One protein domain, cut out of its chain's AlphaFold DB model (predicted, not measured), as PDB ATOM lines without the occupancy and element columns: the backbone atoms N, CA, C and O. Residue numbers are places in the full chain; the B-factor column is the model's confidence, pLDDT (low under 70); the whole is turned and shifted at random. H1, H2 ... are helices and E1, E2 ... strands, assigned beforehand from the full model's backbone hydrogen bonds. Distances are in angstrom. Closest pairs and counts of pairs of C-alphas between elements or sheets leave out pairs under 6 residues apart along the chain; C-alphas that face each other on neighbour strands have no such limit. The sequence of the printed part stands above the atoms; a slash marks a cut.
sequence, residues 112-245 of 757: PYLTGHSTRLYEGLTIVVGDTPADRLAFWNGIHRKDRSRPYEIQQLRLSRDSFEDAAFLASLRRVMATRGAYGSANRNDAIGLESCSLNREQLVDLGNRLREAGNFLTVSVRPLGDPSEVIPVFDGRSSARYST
ATOM      1  N   PRO A 112     -32.920  93.355 246.939       69.94
ATOM      2  CA  PRO A 112     -33.090  92.457 248.064       69.94
ATOM      3  C   PRO A 112     -33.309  93.277 249.343       69.94
ATOM      4  O   PRO A 112     -32.516  94.163 249.665       69.94
ATOM      5  N   TYR A 113     -34.384  92.993 250.074       69.81
ATOM      6  CA  TYR A 113     -34.687  93.632 251.351       69.81
ATOM      7  C   TYR A 113     -34.457  92.649 252.494       69.81
ATOM      8  O   TYR A 113     -34.731  91.451 252.390       69.81
ATOM      9  N   LEU A 114     -33.914  93.162 253.595       70.44
ATOM     10  CA  LEU A 114     -33.643  92.366 254.780       70.44
ATOM     11  C   LEU A 114     -34.957  92.089 255.517       70.44
ATOM     12  O   LEU A 114     -35.586  93.009 256.036       70.44
ATOM     13  N   THR A 115     -35.350  90.821 255.569       65.19
ATOM     14  CA  THR A 115     -36.461  90.335 256.393       65.19
ATOM     15  C   THR A 115     -35.929  89.763 257.696       65.19
ATOM     16  O   THR A 115     -35.070  88.880 257.697       65.19
ATOM     17  N   GLY A 116     -36.440  90.269 258.818       62.97
ATOM     18  CA  GLY A 116     -36.258  89.670 260.139       62.97
ATOM     19  C   GLY A 116     -37.598  89.179 260.680       62.97
ATOM     20  O   GLY A 116     -38.633  89.775 260.389       62.97
ATOM     21  N   HIS A 117     -37.587  88.129 261.505       58.03
ATOM     22  CA  HIS A 117     -38.743  87.768 262.336       58.03
ATOM     23  C   HIS A 117     -38.868  88.795 263.476       58.03
ATOM     24  O   HIS A 117     -38.583  88.519 264.634       58.03
ATOM     25  N   SER A 118     -39.218  90.032 263.133       56.41
ATOM     26  CA  SER A 118     -39.414  91.113 264.096       56.41
ATOM     27  C   SER A 118     -40.838  91.055 264.644       56.41
ATOM     28  O   SER A 118     -41.798  90.881 263.894       56.41
ATOM     29  N   THR A 119     -40.993  91.281 265.951       56.03
ATOM     30  CA  THR A 119     -42.286  91.631 266.545       56.03
ATOM     31  C   THR A 119     -42.840  92.845 265.798       56.03
ATOM     32  O   THR A 119     -42.221  93.914 265.805       56.03
ATOM     33  N   ARG A 120     -43.955  92.677 265.075       58.03
ATOM     34  CA  ARG A 120     -44.629  93.771 264.359       58.03
ATOM     35  C   ARG A 120     -44.836  94.935 265.333       58.03
ATOM     36  O   ARG A 120     -45.537  94.772 266.327       58.03
ATOM     37  N   LEU A 121     -44.206  96.086 265.081       61.09
ATOM     38  CA  LEU A 121     -44.381  97.271 265.936       61.09
ATOM     39  C   LEU A 121     -45.774  97.873 265.777       61.09
ATOM     40  O   LEU A 121     -46.370  98.320 266.754       61.09
ATOM     41  N   TYR A 122     -46.271  97.885 264.540       66.81
ATOM     42  CA  TYR A 122     -47.549  98.472 264.181       66.81
ATOM     43  C   TYR A 122     -48.056  97.896 262.856       66.81
ATOM     44  O   TYR A 122     -47.275  97.697 261.923       66.81
ATOM     45  N   GLU A 123     -49.362  97.651 262.764       72.31
ATOM     46  CA  GLU A 123     -50.027  97.253 261.522       72.31
ATOM     47  C   GLU A 123     -50.601  98.505 260.844       72.31
ATOM     48  O   GLU A 123     -51.564  99.090 261.336       72.31
ATOM     49  N   GLY A 124     -49.999  98.930 259.728       86.50
ATOM     50  CA  GLY A 124     -50.393 100.125 258.972       86.50
ATOM     51  C   GLY A 124     -49.213 101.037 258.616       86.50
ATOM     52  O   GLY A 124     -48.047 100.625 258.670       86.50
ATOM     53  N   LEU A 125     -49.501 102.290 258.256       91.12
ATOM     54  CA  LEU A 125     -48.491 103.313 257.949       91.12
ATOM     55  C   LEU A 125     -47.898 103.891 259.244       91.12
ATOM     56  O   LEU A 125     -48.627 104.269 260.154       91.12
ATOM     57  N   THR A 126     -46.572 104.000 259.322       93.06
ATOM     58  CA  THR A 126     -45.876 104.687 260.426       93.06
ATOM     59  C   THR A 126     -45.333 106.017 259.928       93.06
ATOM     60  O   THR A 126     -44.761 106.088 258.848       93.06
ATOM     61  N   ILE A 127     -45.480 107.077 260.708       95.06
ATOM     62  CA  ILE A 127     -44.863 108.370 260.458       95.06
ATOM     63  C   ILE A 127     -43.914 108.649 261.620       95.06
ATOM     64  O   ILE A 127     -44.344 108.796 262.764       95.06
ATOM     65  N   VAL A 128     -42.623 108.726 261.316       95.75
ATOM     66  CA  VAL A 128     -41.601 109.164 262.262       95.75
ATOM     67  C   VAL A 128     -41.509 110.684 262.201       95.75
ATOM     68  O   VAL A 128     -41.303 111.255 261.131       95.75
ATOM     69  N   VAL A 129     -41.688 111.357 263.328       96.69
ATOM     70  CA  VAL A 129     -41.709 112.817 263.406       96.69
ATOM     71  C   VAL A 129     -40.440 113.319 264.078       96.69
ATOM     72  O   VAL A 129     -40.136 112.936 265.205       96.69
ATOM     73  N   GLY A 130     -39.728 114.217 263.405       93.81
ATOM     74  CA  GLY A 130     -38.559 114.896 263.948       93.81
ATOM     75  C   GLY A 130     -37.365 114.895 263.004       93.81
ATOM     76  O   GLY A 130     -37.312 114.175 262.003       93.81
ATOM     77  N   ASP A 131     -36.391 115.738 263.339       89.88
ATOM     78  CA  ASP A 131     -35.210 115.994 262.511       89.88
ATOM     79  C   ASP A 131     -33.896 115.604 263.190       89.88
ATOM     80  O   ASP A 131     -32.819 115.760 262.603       89.88
ATOM     81  N   THR A 132     -33.968 115.063 264.410       91.62
ATOM     82  CA  THR A 132     -32.776 114.640 265.146       91.62
ATOM     83  C   THR A 132     -32.163 113.392 264.510       91.62
ATOM     84  O   THR A 132     -32.884 112.585 263.920       91.62
ATOM     85  N   PRO A 133     -30.843 113.162 264.646       90.25
ATOM     86  CA  PRO A 133     -30.216 111.932 264.162       90.25
ATOM     87  C   PRO A 133     -30.904 110.653 264.660       90.25
ATOM     88  O   PRO A 133     -31.002 109.691 263.904       90.25
ATOM     89  N   ALA A 134     -31.425 110.655 265.893       91.19
ATOM     90  CA  ALA A 134     -32.173 109.533 266.452       91.19
ATOM     91  C   ALA A 134     -33.485 109.275 265.692       91.19
ATOM     92  O   ALA A 134     -33.742 108.134 265.318       91.19
ATOM     93  N   ASP A 135     -34.254 110.319 265.364       92.44
ATOM     94  CA  ASP A 135     -35.473 110.187 264.548       92.44
ATOM     95  C   ASP A 135     -35.153 109.641 263.150       92.44
ATOM     96  O   ASP A 135     -35.857 108.781 262.626       92.44
ATOM     97  N   ARG A 136     -34.045 110.091 262.544       91.12
ATOM     98  CA  ARG A 136     -33.601 109.584 261.234       91.12
ATOM     99  C   ARG A 136     -33.236 108.108 261.294       91.12
ATOM    100  O   ARG A 136     -33.628 107.348 260.415       91.12
ATOM    101  N   LEU A 137     -32.485 107.705 262.318       90.62
ATOM    102  CA  LEU A 137     -32.153 106.301 262.545       90.62
ATOM    103  C   LEU A 137     -33.419 105.480 262.776       90.62
ATOM    104  O   LEU A 137     -33.537 104.390 262.223       90.62
ATOM    105  N   ALA A 138     -34.379 106.017 263.529       91.00
ATOM    106  CA  ALA A 138     -35.638 105.340 263.765       91.00
ATOM    107  C   ALA A 138     -36.446 105.156 262.472       91.00
ATOM    108  O   ALA A 138     -36.986 104.078 262.220       91.00
ATOM    109  N   PHE A 139     -36.453 106.176 261.610       91.25
ATOM    110  CA  PHE A 139     -37.045 106.101 260.282       91.25
ATOM    111  C   PHE A 139     -36.414 104.991 259.429       91.25
ATOM    112  O   PHE A 139     -37.116 104.089 258.981       91.25
ATOM    113  N   TRP A 140     -35.090 105.010 259.259       86.38
ATOM    114  CA  TRP A 140     -34.394 104.034 258.416       86.38
ATOM    115  C   TRP A 140     -34.498 102.600 258.943       86.38
ATOM    116  O   TRP A 140     -34.708 101.672 258.167       86.38
ATOM    117  N   ASN A 141     -34.398 102.407 260.260       85.00
ATOM    118  CA  ASN A 141     -34.473 101.077 260.860       85.00
ATOM    119  C   ASN A 141     -35.907 100.525 260.893       85.00
ATOM    120  O   ASN A 141     -36.104  99.325 260.689       85.00
ATOM    121  N   GLY A 142     -36.909 101.385 261.110       82.50
ATOM    122  CA  GLY A 142     -38.316 100.985 261.195       82.50
ATOM    123  C   GLY A 142     -38.853 100.352 259.909       82.50
ATOM    124  O   GLY A 142     -39.655  99.419 259.983       82.50
ATOM    125  N   ILE A 143     -38.337 100.768 258.744       79.00
ATOM    126  CA  ILE A 143     -38.723 100.215 257.434       79.00
ATOM    127  C   ILE A 143     -38.477  98.699 257.384       79.00
ATOM    128  O   ILE A 143     -39.290  97.954 256.847       79.00
ATOM    129  N   HIS A 144     -37.403  98.213 258.011       75.50
ATOM    130  CA  HIS A 144     -37.041  96.791 258.025       75.50
ATOM    131  C   HIS A 144     -37.859  95.941 259.011       75.50
ATOM    132  O   HIS A 144     -37.664  94.727 259.089       75.50
ATOM    133  N   ARG A 145     -38.756  96.553 259.794       76.12
ATOM    134  CA  ARG A 145     -39.582  95.861 260.798       76.12
ATOM    135  C   ARG A 145     -40.994  95.547 260.328       76.12
ATOM    136  O   ARG A 145     -41.774  94.971 261.091       76.12
ATOM    137  N   LYS A 146     -41.333  95.951 259.110       74.44
ATOM    138  CA  LYS A 146     -42.648  95.739 258.523       74.44
ATOM    139  C   LYS A 146     -42.594  94.590 257.535       74.44
ATOM    140  O   LYS A 146     -41.624  94.425 256.799       74.44
ATOM    141  N   ASP A 147     -43.657  93.790 257.542       67.50
ATOM    142  CA  ASP A 147     -43.866  92.814 256.480       67.50
ATOM    143  C   ASP A 147     -44.002  93.550 255.155       67.50
ATOM    144  O   ASP A 147     -44.461  94.688 255.113       67.50
ATOM    145  N   ARG A 148     -43.599  92.889 254.078       66.81
ATOM    146  CA  ARG A 148     -43.479  93.483 252.752       66.81
ATOM    147  C   ARG A 148     -44.711  94.300 252.336       66.81
ATOM    148  O   ARG A 148     -45.841  93.821 252.441       66.81
ATOM    149  N   SER A 149     -44.480  95.492 251.788       62.50
ATOM    150  CA  SER A 149     -45.551  96.310 251.224       62.50
ATOM    151  C   SER A 149     -46.060  95.709 249.918       62.50
ATOM    152  O   SER A 149     -45.315  95.075 249.152       62.50
ATOM    153  N   ARG A 150     -47.356  95.869 249.638       72.12
ATOM    154  CA  ARG A 150     -47.830  95.598 248.276       72.12
ATOM    155  C   ARG A 150     -47.174  96.612 247.337       72.12
ATOM    156  O   ARG A 150     -46.865  97.719 247.777       72.12
ATOM    157  N   PRO A 151     -46.985  96.279 246.045       70.69
ATOM    158  CA  PRO A 151     -46.451  97.227 245.085       70.69
ATOM    159  C   PRO A 151     -47.123  98.584 245.256       70.69
ATOM    160  O   PRO A 151     -48.353  98.673 245.245       70.69
ATOM    161  N   TYR A 152     -46.290  99.608 245.412       76.62
ATOM    162  CA  TYR A 152     -46.702 100.996 245.533       76.62
ATOM    163  C   TYR A 152     -47.324 101.448 246.867       76.62
ATOM    164  O   TYR A 152     -47.745 102.605 246.967       76.62
ATOM    165  N   GLU A 153     -47.394 100.588 247.881       85.62
ATOM    166  CA  GLU A 153     -47.769 101.011 249.229       85.62
ATOM    167  C   GLU A 153     -46.646 101.820 249.891       85.62
ATOM    168  O   GLU A 153     -45.460 101.628 249.642       85.62
ATOM    169  N   ILE A 154     -47.035 102.748 250.756       88.88
ATOM    170  CA  ILE A 154     -46.143 103.534 251.598       88.88
ATOM    171  C   ILE A 154     -46.309 102.996 253.006       88.88
ATOM    172  O   ILE A 154     -47.356 103.159 253.640       88.88
ATOM    173  N   GLN A 155     -45.268 102.336 253.497       87.06
ATOM    174  CA  GLN A 155     -45.281 101.779 254.842       87.06
ATOM    175  C   GLN A 155     -44.818 102.765 255.889       87.06
ATOM    176  O   GLN A 155     -45.266 102.699 257.034       87.06
ATOM    177  N   GLN A 156     -43.903 103.650 255.525       91.19
ATOM    178  CA  GLN A 156     -43.294 104.549 256.475       91.19
ATOM    179  C   GLN A 156     -42.992 105.893 255.833       91.19
ATOM    180  O   GLN A 156     -42.588 105.950 254.676       91.19
ATOM    181  N   LEU A 157     -43.202 106.957 256.600       94.44
ATOM    182  CA  LEU A 157     -42.802 108.309 256.246       94.44
ATOM    183  C   LEU A 157     -42.010 108.936 257.392       94.44
ATOM    184  O   LEU A 157     -42.203 108.580 258.553       94.44
ATOM    185  N   ARG A 158     -41.160 109.905 257.078       95.19
ATOM    186  CA  ARG A 158     -40.601 110.854 258.031       95.19
ATOM    187  C   ARG A 158     -41.118 112.248 257.725       95.19
ATOM    188  O   ARG A 158     -41.081 112.670 256.573       95.19
ATOM    189  N   LEU A 159     -41.547 112.962 258.761       95.50
ATOM    190  CA  LEU A 159     -41.961 114.360 258.685       95.50
ATOM    191  C   LEU A 159     -41.162 115.209 259.670       95.50
ATOM    192  O   LEU A 159     -40.863 114.765 260.781       95.50
ATOM    193  N   SER A 160     -40.867 116.451 259.287       93.81
ATOM    194  CA  SER A 160     -40.443 117.458 260.259       93.81
ATOM    195  C   SER A 160     -41.634 117.866 261.124       93.81
ATOM    196  O   SER A 160     -42.797 117.688 260.743       93.81
ATOM    197  N   ARG A 161     -41.361 118.462 262.285       93.75
ATOM    198  CA  ARG A 161     -42.427 119.040 263.111       93.75
ATOM    199  C   ARG A 161     -43.172 120.152 262.363       93.75
ATOM    200  O   ARG A 161     -44.397 120.186 262.398       93.75
ATOM    201  N   ASP A 162     -42.437 120.992 261.641       92.56
ATOM    202  CA  ASP A 162     -42.978 122.149 260.917       92.56
ATOM    203  C   ASP A 162     -43.944 121.745 259.791       92.56
ATOM    204  O   ASP A 162     -44.860 122.494 259.459       92.56
ATOM    205  N   SER A 163     -43.814 120.523 259.258       91.88
ATOM    206  CA  SER A 163     -44.734 119.979 258.244       91.88
ATOM    207  C   SER A 163     -46.189 119.900 258.735       91.88
ATOM    208  O   SER A 163     -47.114 119.867 257.928       91.88
ATOM    209  N   PHE A 164     -46.410 119.861 260.054       93.44
ATOM    210  CA  PHE A 164     -47.747 119.819 260.656       93.44
ATOM    211  C   PHE A 164     -48.401 121.199 260.817       93.44
ATOM    212  O   PHE A 164     -49.566 121.267 261.211       93.44
ATOM    213  N   GLU A 165     -47.686 122.284 260.516       92.75
ATOM    214  CA  GLU A 165     -48.241 123.643 260.494       92.75
ATOM    215  C   GLU A 165     -48.845 123.993 259.118       92.75
ATOM    216  O   GLU A 165     -49.681 124.891 259.011       92.75
ATOM    217  N   ASP A 166     -48.477 123.266 258.055       92.00
ATOM    218  CA  ASP A 166     -49.008 123.468 256.704       92.00
ATOM    219  C   ASP A 166     -50.277 122.629 256.464       92.00
ATOM    220  O   ASP A 166     -50.247 121.431 256.158       92.00
ATOM    221  N   ALA A 167     -51.434 123.286 256.558       90.94
ATOM    222  CA  ALA A 167     -52.734 122.659 256.339       90.94
ATOM    223  C   ALA A 167     -52.921 122.094 254.914       90.94
ATOM    224  O   ALA A 167     -53.603 121.074 254.747       90.94
ATOM    225  N   ALA A 168     -52.334 122.724 253.890       90.75
ATOM    226  CA  ALA A 168     -52.440 122.271 252.502       90.75
ATOM    227  C   ALA A 168     -51.585 121.017 252.269       90.75
ATOM    228  O   ALA A 168     -52.037 120.057 251.627       90.75
ATOM    229  N   PHE A 169     -50.389 120.984 252.856       91.88
ATOM    230  CA  PHE A 169     -49.551 119.792 252.887       91.88
ATOM    231  C   PHE A 169     -50.252 118.637 253.611       91.88
ATOM    232  O   PHE A 169     -50.389 117.557 253.035       91.88
ATOM    233  N   LEU A 170     -50.789 118.863 254.817       92.44
ATOM    234  CA  LEU A 170     -51.503 117.828 255.575       92.44
ATOM    235  C   LEU A 170     -52.727 117.287 254.823       92.44
ATOM    236  O   LEU A 170     -52.978 116.081 254.839       92.44
ATOM    237  N   ALA A 171     -53.482 118.139 254.125       91.31
ATOM    238  CA  ALA A 171     -54.600 117.691 253.291       91.31
ATOM    239  C   ALA A 171     -54.146 116.752 252.160       91.31
ATOM    240  O   ALA A 171     -54.797 115.738 251.887       91.31
ATOM    241  N   SER A 172     -53.011 117.057 251.536       92.25
ATOM    242  CA  SER A 172     -52.416 116.257 250.459       92.25
ATOM    243  C   SER A 172     -51.829 114.946 250.998       92.25
ATOM    244  O   SER A 172     -52.108 113.871 250.466       92.25
ATOM    245  N   LEU A 173     -51.139 114.998 252.140       92.56
ATOM    246  CA  LEU A 173     -50.647 113.828 252.865       92.56
ATOM    247  C   LEU A 173     -51.785 112.862 253.219       92.56
ATOM    248  O   LEU A 173     -51.681 111.675 252.923       92.56
ATOM    249  N   ARG A 174     -52.910 113.345 253.763       91.12
ATOM    250  CA  ARG A 174     -54.074 112.491 254.071       91.12
ATOM    251  C   ARG A 174     -54.607 111.763 252.833       91.12
ATOM    252  O   ARG A 174     -54.997 110.601 252.941       91.12
ATOM    253  N   ARG A 175     -54.614 112.410 251.660       90.75
ATOM    254  CA  ARG A 175     -55.003 111.761 250.394       90.75
ATOM    255  C   ARG A 175     -54.030 110.651 250.016       90.75
ATOM    256  O   ARG A 175     -54.482 109.567 249.645       90.75
ATOM    257  N   VAL A 176     -52.726 110.880 250.165       91.38
ATOM    258  CA  VAL A 176     -51.701 109.846 249.958       91.38
ATOM    259  C   VAL A 176     -51.905 108.683 250.927       91.38
ATOM    260  O   VAL A 176     -51.966 107.540 250.495       91.38
ATOM    261  N   MET A 177     -52.118 108.943 252.214       90.44
ATOM    262  CA  MET A 177     -52.370 107.895 253.213       90.44
ATOM    263  C   MET A 177     -53.607 107.056 252.848       90.44
ATOM    264  O   MET A 177     -53.532 105.832 252.789       90.44
ATOM    265  N   ALA A 178     -54.710 107.709 252.471       88.56
ATOM    266  CA  ALA A 178     -55.966 107.063 252.082       88.56
ATOM    267  C   ALA A 178     -55.929 106.334 250.722       88.56
ATOM    268  O   ALA A 178     -56.882 105.635 250.350       88.56
ATOM    269  N   THR A 179     -54.856 106.467 249.946       88.62
ATOM    270  CA  THR A 179     -54.723 105.816 248.631       88.62
ATOM    271  C   THR A 179     -53.536 104.867 248.543       88.62
ATOM    272  O   THR A 179     -53.600 103.908 247.778       88.62
ATOM    273  N   ARG A 180     -52.490 105.117 249.329       88.81
ATOM    274  CA  ARG A 180     -51.176 104.472 249.248       88.81
ATOM    275  C   ARG A 180     -50.659 103.994 250.597       88.81
ATOM    276  O   ARG A 180     -49.723 103.214 250.608       88.81
ATOM    277  N   GLY A 181     -51.211 104.448 251.722       89.25
ATOM    278  CA  GLY A 181     -50.770 103.998 253.040       89.25
ATOM    279  C   GLY A 181     -50.930 102.486 253.199       89.25
ATOM    280  O   GLY A 181     -51.927 101.919 252.749       89.25
ATOM    281  N   ALA A 182     -49.948 101.847 253.835       87.00
ATOM    282  CA  ALA A 182     -50.003 100.426 254.148       87.00
ATOM    283  C   ALA A 182     -51.266 100.076 254.950       87.00
ATOM    284  O   ALA A 182     -51.687 100.820 255.842       87.00
ATOM    285  N   TYR A 183     -51.864  98.930 254.632       83.69
ATOM    286  CA  TYR A 183     -53.074  98.461 255.299       83.69
ATOM    287  C   TYR A 183     -52.767  97.930 256.709       83.69
ATOM    288  O   TYR A 183     -51.811  97.181 256.905       83.69
ATOM    289  N   GLY A 184     -53.603  98.286 257.686       76.81
ATOM    290  CA  GLY A 184     -53.609  97.672 259.018       76.81
ATOM    291  C   GLY A 184     -54.365  96.337 259.057       76.81
ATOM    292  O   GLY A 184     -54.852  95.856 258.029       76.81
ATOM    293  N   SER A 185     -54.537  95.758 260.253       70.56
ATOM    294  CA  SER A 185     -55.222  94.462 260.488       70.56
ATOM    295  C   SER A 185     -56.601  94.365 259.850       70.56
ATOM    296  O   SER A 185     -57.016  93.301 259.401       70.56
ATOM    297  N   ALA A 186     -57.325  95.484 259.806       74.69
ATOM    298  CA  ALA A 186     -58.667  95.556 259.243       74.69
ATOM    299  C   ALA A 186     -58.686  95.626 257.702       74.69
ATOM    300  O   ALA A 186     -59.741  95.878 257.121       74.69
ATOM    301  N   ASN A 187     -57.534  95.458 257.035       77.81
ATOM    302  CA  ASN A 187     -57.352  95.684 255.598       77.81
ATOM    303  C   ASN A 187     -57.865  97.077 255.174       77.81
ATOM    304  O   ASN A 187     -58.450  97.256 254.104       77.81
ATOM    305  N   ARG A 188     -57.637  98.073 256.039       80.12
ATOM    306  CA  ARG A 188     -57.895  99.502 255.812       80.12
ATOM    307  C   ARG A 188     -56.609 100.300 256.004       80.12
ATOM    308  O   ARG A 188     -55.733  99.883 256.751       80.12
ATOM    309  N   ASN A 189     -56.503 101.432 255.324       82.00
ATOM    310  CA  ASN A 189     -55.355 102.343 255.375       82.00
ATOM    311  C   ASN A 189     -55.597 103.550 256.298       82.00
ATOM    312  O   ASN A 189     -55.015 104.618 256.121       82.00
ATOM    313  N   ASP A 190     -56.486 103.379 257.273       83.75
ATOM    314  CA  ASP A 190     -56.844 104.369 258.287       83.75
ATOM    315  C   ASP A 190     -56.018 104.247 259.578       83.75
ATOM    316  O   ASP A 190     -56.094 105.132 260.430       83.75
ATOM    317  N   ALA A 191     -55.234 103.178 259.731       88.50
ATOM    318  CA  ALA A 191     -54.392 102.915 260.894       88.50
ATOM    319  C   ALA A 191     -52.994 103.530 260.727       88.50
ATOM    320  O   ALA A 191     -52.215 103.090 259.876       88.50
ATOM    321  N   ILE A 192     -52.683 104.539 261.550       91.19
ATOM    322  CA  ILE A 192     -51.444 105.322 261.512       91.19
ATOM    323  C   ILE A 192     -50.716 105.266 262.860       91.19
ATOM    324  O   ILE A 192     -51.298 105.554 263.909       91.19
ATOM    325  N   GLY A 193     -49.423 104.952 262.843       92.69
ATOM    326  CA  GLY A 193     -48.529 105.093 263.995       92.69
ATOM    327  C   GLY A 193     -47.712 106.376 263.900       92.69
ATOM    328  O   GLY A 193     -47.052 106.585 262.892       92.69
ATOM    329  N   LEU A 194     -47.738 107.231 264.921       95.31
ATOM    330  CA  LEU A 194     -46.826 108.367 265.068       95.31
ATOM    331  C   LEU A 194     -45.727 108.021 266.068       95.31
ATOM    332  O   LEU A 194     -46.016 107.734 267.234       95.31
ATOM    333  N   GLU A 195     -44.480 108.092 265.618       95.31
ATOM    334  CA  GLU A 195     -43.300 107.754 266.412       95.31
ATOM    335  C   GLU A 195     -42.292 108.901 266.417       95.31
ATOM    336  O   GLU A 195     -42.195 109.655 265.454       95.31
ATOM    337  N   SER A 196     -41.542 109.062 267.503       96.31
ATOM    338  CA  SER A 196     -40.460 110.049 267.584       96.31
ATOM    339  C   SER A 196     -39.522 109.715 268.734       96.31
ATOM    340  O   SER A 196     -39.990 109.316 269.798       96.31
ATOM    341  N   CYS A 197     -38.221 109.903 268.534       95.69
ATOM    342  CA  CYS A 197     -37.209 109.886 269.589       95.69
ATOM    343  C   CYS A 197     -37.046 111.256 270.264       95.69
ATOM    344  O   CYS A 197     -36.490 111.341 271.356       95.69
ATOM    345  N   SER A 198     -37.474 112.339 269.609       96.12
ATOM    346  CA  SER A 198     -37.265 113.711 270.087       96.12
ATOM    347  C   SER A 198     -38.508 114.375 270.680       96.12
ATOM    348  O   SER A 198     -38.381 115.371 271.396       96.12
ATOM    349  N   LEU A 199     -39.699 113.836 270.415       96.81
ATOM    350  CA  LEU A 199     -40.967 114.358 270.916       96.81
ATOM    351  C   LEU A 199     -41.558 113.457 271.998       96.81
ATOM    352  O   LEU A 199     -41.560 112.230 271.900       96.81
ATOM    353  N   ASN A 200     -42.121 114.085 273.027       96.81
ATOM    354  CA  ASN A 200     -42.833 113.372 274.077       96.81
ATOM    355  C   ASN A 200     -44.244 112.950 273.618       96.81
ATOM    356  O   ASN A 200     -44.741 113.341 272.559       96.81
ATOM    357  N   ARG A 201     -44.920 112.144 274.445       97.00
ATOM    358  CA  ARG A 201     -46.255 111.617 274.124       97.00
ATOM    359  C   ARG A 201     -47.289 112.719 273.879       97.00
ATOM    360  O   ARG A 201     -48.078 112.582 272.955       97.00
ATOM    361  N   GLU A 202     -47.303 113.777 274.687       97.69
ATOM    362  CA  GLU A 202     -48.288 114.864 274.579       97.69
ATOM    363  C   GLU A 202     -48.140 115.624 273.260       97.69
ATOM    364  O   GLU A 202     -49.124 115.847 272.559       97.69
ATOM    365  N   GLN A 203     -46.899 115.931 272.876       97.31
ATOM    366  CA  GLN A 203     -46.582 116.553 271.592       97.31
ATOM    367  C   GLN A 203     -47.036 115.673 270.422       97.31
ATOM    368  O   GLN A 203     -47.663 116.167 269.492       97.31
ATOM    369  N   LEU A 204     -46.789 114.361 270.479       97.06
ATOM    370  CA  LEU A 204     -47.255 113.433 269.444       97.06
ATOM    371  C   LEU A 204     -48.787 113.335 269.379       97.06
ATOM    372  O   LEU A 204     -49.337 113.191 268.289       97.06
ATOM    373  N   VAL A 205     -49.487 113.423 270.516       96.56
ATOM    374  CA  VAL A 205     -50.960 113.473 270.543       96.56
ATOM    375  C   VAL A 205     -51.475 114.741 269.867       96.56
ATOM    376  O   VAL A 205     -52.409 114.640 269.073       96.56
ATOM    377  N   ASP A 206     -50.866 115.900 270.134       96.00
ATOM    378  CA  ASP A 206     -51.225 117.167 269.480       96.00
ATOM    379  C   ASP A 206     -51.090 117.066 267.954       96.00
ATOM    380  O   ASP A 206     -52.048 117.303 267.216       96.00
ATOM    381  N   LEU A 207     -49.937 116.591 267.474       95.69
ATOM    382  CA  LEU A 207     -49.703 116.380 266.043       95.69
ATOM    383  C   LEU A 207     -50.676 115.352 265.443       95.69
ATOM    384  O   LEU A 207     -51.187 115.534 264.336       95.69
ATOM    385  N   GLY A 208     -50.992 114.296 266.195       94.31
ATOM    386  CA  GLY A 208     -52.004 113.315 265.819       94.31
ATOM    387  C   GLY A 208     -53.403 113.914 265.686       94.31
ATOM    388  O   GLY A 208     -54.140 113.524 264.781       94.31
ATOM    389  N   ASN A 209     -53.772 114.879 266.529       92.94
ATOM    390  CA  ASN A 209     -55.054 115.577 266.434       92.94
ATOM    391  C   ASN A 209     -55.127 116.451 265.178       92.94
ATOM    392  O   ASN A 209     -56.086 116.318 264.419       92.94
ATOM    393  N   ARG A 210     -54.082 117.230 264.879       92.56
ATOM    394  CA  ARG A 210     -53.993 118.039 263.643       92.56
ATOM    395  C   ARG A 210     -54.098 117.188 262.377       92.56
ATOM    396  O   ARG A 210     -54.733 117.560 261.386       92.56
ATOM    397  N   LEU A 211     -53.524 115.985 262.414       90.38
ATOM    398  CA  LEU A 211     -53.648 115.028 261.318       90.38
ATOM    399  C   LEU A 211     -55.102 114.551 261.127       90.38
ATOM    400  O   LEU A 211     -55.515 114.337 259.984       90.38
ATOM    401  N   ARG A 212     -55.895 114.441 262.207       88.56
ATOM    402  CA  ARG A 212     -57.306 114.001 262.191       88.56
ATOM    403  C   ARG A 212     -58.320 115.077 261.799       88.56
ATOM    404  O   ARG A 212     -59.382 114.703 261.311       88.56
ATOM    405  N   GLU A 213     -58.031 116.366 261.992       76.81
ATOM    406  CA  GLU A 213     -58.996 117.492 261.969       76.81
ATOM    407  C   GLU A 213     -59.927 117.629 260.733       76.81
ATOM    408  O   GLU A 213     -60.858 118.425 260.764       76.81
ATOM    409  N   ALA A 214     -59.773 116.839 259.664       59.47
ATOM    410  CA  ALA A 214     -60.525 116.979 258.408       59.47
ATOM    411  C   ALA A 214     -61.564 115.876 258.094       59.47
ATOM    412  O   ALA A 214     -61.794 115.566 256.928       59.47
ATOM    413  N   GLY A 215     -62.215 115.279 259.095       58.31
ATOM    414  CA  GLY A 215     -63.431 114.473 258.869       58.31
ATOM    415  C   GLY A 215     -63.232 113.065 258.283       58.31
ATOM    416  O   GLY A 215     -64.213 112.400 257.962       58.31
ATOM    417  N   ASN A 216     -61.992 112.578 258.187       62.28
ATOM    418  CA  ASN A 216     -61.705 111.180 257.859       62.28
ATOM    419  C   ASN A 216     -61.595 110.344 259.142       62.28
ATOM    420  O   ASN A 216     -60.983 110.779 260.118       62.28
ATOM    421  N   PHE A 217     -62.131 109.120 259.129       71.00
ATOM    422  CA  PHE A 217     -61.880 108.133 260.183       71.00
ATOM    423  C   PHE A 217     -60.406 107.701 260.116       71.00
ATOM    424  O   PHE A 217     -60.087 106.753 259.415       71.00
ATOM    425  N   LEU A 218     -59.504 108.433 260.780       83.88
ATOM    426  CA  LEU A 218     -58.084 108.093 260.923       83.88
ATOM    427  C   LEU A 218     -57.803 107.659 262.364       83.88
ATOM    428  O   LEU A 218     -57.903 108.447 263.310       83.88
ATOM    429  N   THR A 219     -57.404 106.402 262.529       88.44
ATOM    430  CA  THR A 219     -56.953 105.866 263.811       88.44
ATOM    431  C   THR A 219     -55.472 106.166 263.967       88.44
ATOM    432  O   THR A 219     -54.626 105.481 263.404       88.44
ATOM    433  N   VAL A 220     -55.156 107.204 264.741       91.12
ATOM    434  CA  VAL A 220     -53.767 107.579 265.040       91.12
ATOM    435  C   VAL A 220     -53.369 107.028 266.405       91.12
ATOM    436  O   VAL A 220     -53.979 107.385 267.415       91.12
ATOM    437  N   SER A 221     -52.346 106.181 266.430       92.12
ATOM    438  CA  SER A 221     -51.656 105.725 267.635       92.12
ATOM    439  C   SER A 221     -50.348 106.495 267.804       92.12
ATOM    440  O   SER A 221     -49.738 106.899 266.820       92.12
ATOM    441  N   VAL A 222     -49.933 106.738 269.046       94.56
ATOM    442  CA  VAL A 222     -48.727 107.519 269.355       94.56
ATOM    443  C   VAL A 222     -47.777 106.705 270.221       94.56
ATOM    444  O   VAL A 222     -48.193 106.083 271.209       94.56
ATOM    445  N   ARG A 223     -46.491 106.742 269.880       93.50
ATOM    446  CA  ARG A 223     -45.428 106.067 270.620       93.50
ATOM    447  C   ARG A 223     -44.165 106.939 270.645       93.50
ATOM    448  O   ARG A 223     -43.455 106.993 269.646       93.50
ATOM    449  N   PRO A 224     -43.847 107.599 271.770       94.62
ATOM    450  CA  PRO A 224     -42.500 108.124 271.955       94.62
ATOM    451  C   PRO A 224     -41.512 106.951 272.052       94.62
ATOM    452  O   PRO A 224     -41.818 105.930 272.672       94.62
ATOM    453  N   LEU A 225     -40.352 107.102 271.430       92.31
ATOM    454  CA  LEU A 225     -39.229 106.176 271.487       92.31
ATOM    455  C   LEU A 225     -38.204 106.749 272.465       92.31
ATOM    456  O   LEU A 225     -37.805 107.903 272.332       92.31
ATOM    457  N   GLY A 226     -37.786 105.964 273.454       87.56
ATOM    458  CA  GLY A 226     -36.728 106.367 274.379       87.56
ATOM    459  C   GLY A 226     -35.353 106.357 273.714       87.56
ATOM    460  O   GLY A 226     -34.525 107.214 274.012       87.56
ATOM    461  N   ASP A 227     -35.120 105.415 272.794       84.62
ATOM    462  CA  ASP A 227     -33.854 105.263 272.072       84.62
ATOM    463  C   ASP A 227     -34.080 104.685 270.655       84.62
ATOM    464  O   ASP A 227     -34.938 103.812 270.479       84.62
ATOM    465  N   PRO A 228     -33.324 105.112 269.621       83.31
ATOM    466  CA  PRO A 228     -33.454 104.561 268.268       83.31
ATOM    467  C   PRO A 228     -33.123 103.059 268.177       83.31
ATOM    468  O   PRO A 228     -33.503 102.411 267.199       83.31
ATOM    469  N   SER A 229     -32.450 102.476 269.174       81.75
ATOM    470  CA  SER A 229     -32.232 101.028 269.271       81.75
ATOM    471  C   SER A 229     -33.514 100.227 269.451       81.75
ATOM    472  O   SER A 229     -33.551  99.070 269.036       81.75
ATOM    473  N   GLU A 230     -34.594 100.835 269.953       83.69
ATOM    474  CA  GLU A 230     -35.898 100.174 270.070       83.69
ATOM    475  C   GLU A 230     -36.453  99.705 268.724       83.69
ATOM    476  O   GLU A 230     -37.277  98.788 268.684       83.69
ATOM    477  N   VAL A 231     -36.024 100.331 267.625       80.62
ATOM    478  CA  VAL A 231     -36.467 100.009 266.266       80.62
ATOM    479  C   VAL A 231     -35.380  99.357 265.414       80.62
ATOM    480  O   VAL A 231     -35.639  99.049 264.253       80.62
ATOM    481  N   ILE A 232     -34.200  99.071 265.979       78.75
ATOM    482  CA  ILE A 232     -33.184  98.252 265.308       78.75
ATOM    483  C   ILE A 232     -33.733  96.824 265.151       78.75
ATOM    484  O   ILE A 232     -34.194  96.237 266.134       78.75
ATOM    485  N   PRO A 233     -33.692  96.239 263.940       71.44
ATOM    486  CA  PRO A 233     -34.039  94.838 263.751       71.44
ATOM    487  C   PRO A 233     -33.181  93.933 264.645       71.44
ATOM    488  O   PRO A 233     -31.951  93.986 264.607       71.44
ATOM    489  N   VAL A 234     -33.835  93.100 265.454       68.00
ATOM    490  CA  VAL A 234     -33.155  92.106 266.289       68.00
ATOM    491  C   VAL A 234     -33.033  90.815 265.491       68.00
ATOM    492  O   VAL A 234     -34.036  90.230 265.088       68.00
ATOM    493  N   PHE A 235     -31.798  90.374 265.281       62.62
ATOM    494  CA  PHE A 235     -31.482  89.080 264.692       62.62
ATOM    495  C   PHE A 235     -30.903  88.211 265.804       62.62
ATOM    496  O   PHE A 235     -29.700  88.233 266.058       62.62
ATOM    497  N   ASP A 236     -31.764  87.514 266.547       54.47
ATOM    498  CA  ASP A 236     -31.269  86.442 267.406       54.47
ATOM    499  C   ASP A 236     -30.817  85.271 266.514       54.47
ATOM    500  O   ASP A 236     -31.290  85.122 265.391       54.47
ATOM    501  N   GLY A 237     -29.883  84.430 266.966       51.38
ATOM    502  CA  GLY A 237     -29.352  83.316 266.157       51.38
ATOM    503  C   GLY A 237     -30.400  82.285 265.688       51.38
ATOM    504  O   GLY A 237     -30.048  81.332 264.999       51.38
ATOM    505  N   ARG A 238     -31.678  82.453 266.060       46.25
ATOM    506  CA  ARG A 238     -32.833  81.683 265.572       46.25
ATOM    507  C   ARG A 238     -33.550  82.385 264.412       46.25
ATOM    508  O   ARG A 238     -34.131  81.720 263.559       46.25
ATOM    509  N   SER A 239     -33.475  83.708 264.355       50.16
ATOM    510  CA  SER A 239     -34.024  84.570 263.317       50.16
ATOM    511  C   SER A 239     -32.968  84.816 262.243       50.16
ATOM    512  O   SER A 239     -32.272  85.829 262.260       50.16
ATOM    513  N   SER A 240     -32.832  83.898 261.280       52.41
ATOM    514  CA  SER A 240     -31.975  84.167 260.120       52.41
ATOM    515  C   SER A 240     -32.479  85.429 259.415       52.41
ATOM    516  O   SER A 240     -33.621  85.442 258.944       52.41
ATOM    517  N   ALA A 241     -31.651  86.468 259.337       57.16
ATOM    518  CA  ALA A 241     -31.912  87.597 258.463       57.16
ATOM    519  C   ALA A 241     -31.851  87.073 257.025       57.16
ATOM    520  O   ALA A 241     -30.821  86.543 256.607       57.16
ATOM    521  N   ARG A 242     -32.958  87.144 256.290       60.22
ATOM    522  CA  ARG A 242     -32.992  86.695 254.895       60.22
ATOM    523  C   ARG A 242     -33.166  87.899 254.004       60.22
ATOM    524  O   ARG A 242     -34.074  88.701 254.217       60.22
ATOM    525  N   TYR A 243     -32.306  88.009 253.004       66.75
ATOM    526  CA  TYR A 243     -32.598  88.861 251.870       66.75
ATOM    527  C   TYR A 243     -33.717  88.200 251.074       66.75
ATOM    528  O   TYR A 243     -33.577  87.073 250.606       66.75
ATOM    529  N   SER A 244     -34.850  88.881 250.984       61.34
ATOM    530  CA  SER A 244     -35.951  88.493 250.116       61.34
ATOM    531  C   SER A 244     -36.036  89.506 248.986       61.34
ATOM    532  O   SER A 244     -35.759  90.686 249.186       61.34
ATOM    533  N   THR A 245     -36.395  89.067 247.787       62.38
ATOM    534  CA  THR A 245     -36.716  89.973 246.687       62.38
ATOM    535  C   THR A 245     -38.213  90.201 246.617       62.38
ATOM    536  O   THR A 245     -39.036  89.313 246.858       62.38
TER     537      THR A 245
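AT A GLANCE: This is residues 112 to 245 of the 757 residues of an uncharacterized protein of Devosia sp. Root105 (UniProt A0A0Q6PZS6). A strongly twisted sheet of four parallel strands, E3, E2, E4 and E5, makes the core, with H1 packed over one face and H3 over the other, while H2 only grazes the sheet. At one end of the long axis, away from this sheet, the first and last printed stretches come together in a small antiparallel pair of strands, E1 and E6; short H4 packs on H1. The printed part has 134 residues with four named helices and six named strands, in the order E1 E2 H1 E3 H2 E4 H3 E5 H4 E6, and its class is mixed, helices and strands. The whole is compact, with a radius of gyration of the C-alphas of 14.8 A, but elongated in outline, spanning 46 by 30 by 21 A.

IN THESE COORDINATES: Find C-alpha 113 at (-34.687, 93.632, 251.351), where E1, residues 113 to 115, begins. Go on to E2, residues 125 to 129, 12.9 A long, and then to H1, residues 133 to 145, which covers 18.9 A. E3 is residues 156 to 159. H2, residues 167 to 180, is the longest helix, 19.6 A from C-alpha 167 at (-52.734, 122.659, 256.339) to C-alpha 180. Next come E4, residues 191 to 196, 17.0 A long; H3, residues 201 to 212, 16.4 A; and E5, residues 219 to 224, 16.7 A. H4 is the four residues 228 to 231, and E6, residues 242 to 244, ends with C-alpha 244 at (-35.951, 88.493, 250.116).

HOW THE PARTS SIT: Start with the sheet, which runs E3, E2, E4, E5, with E3 and E5 as edge strands. Between E3 and E2 look at N 157 and O 126, 2.9 A apart; between E2 and E4 at N 127 and O 193, 2.7 A; between E4 and E5 at N 194 and O 221, 2.8 A; each is within hydrogen-bond range. H1 is on the sheet at a height of 8.5 A, over E2 and along the strands, at 4 degrees to E2 on the local plane; the closest C-alphas of the two are those of Val 128 and Phe 139, 5.8 A apart. On the opposite face H3 has a height of 8.3 A, over E4 and only just over E5, where 3 of its 12 C-alphas fall; it runs slantwise to the strands, at 35 degrees to E4 on the local plane. Its closest C-alphas to E5 are Arg 201 and Pro 224, 5.6 A apart. The sheet with these helices makes three layers, helices on both faces of a sheet. E2, H1, E3 and E4, H3, E5 are strand-helix-strand units, two parallel neighbour strands with a helix between them in the chain; E3, H2, E4 is a split one, with E2 between its strands; the three crossovers are right-handed. H2 is only just on the sheet, with 5 pairs of C-alphas within 10 A, and only grazes it with residues 177 to 180. H2 and H3 are close but not clearly touching, about perpendicular at 81 degrees, with the C-alphas of Leu 170 and Leu 211 closest, 6.7 A apart. H4 is not on the sheet; it touches H1, with the C-alphas of Ala 138 and Pro 228 closest at 5.1 A. E1 and E6 are antiparallel, with N 113 and O 244 2.8 A apart, within hydrogen-bond range. In H2 and H3 every O i to N i+4 pair is within hydrogen-bond range, in H1 6 of 9 are, and H4 is too short for such a pair.

THE WHOLE: The two C-alphas farthest apart are those of Ala 168 and Gly 237, 47.3 A, while the first and last printed C-alphas are 4.6 A apart. The printed part has no cut and no long link. The mean pLDDT of the printed part is 82.6; look for values under 70 at residues 112 to 113, 115 to 122, 147 to 149, 214 to 216 and 234 to 245.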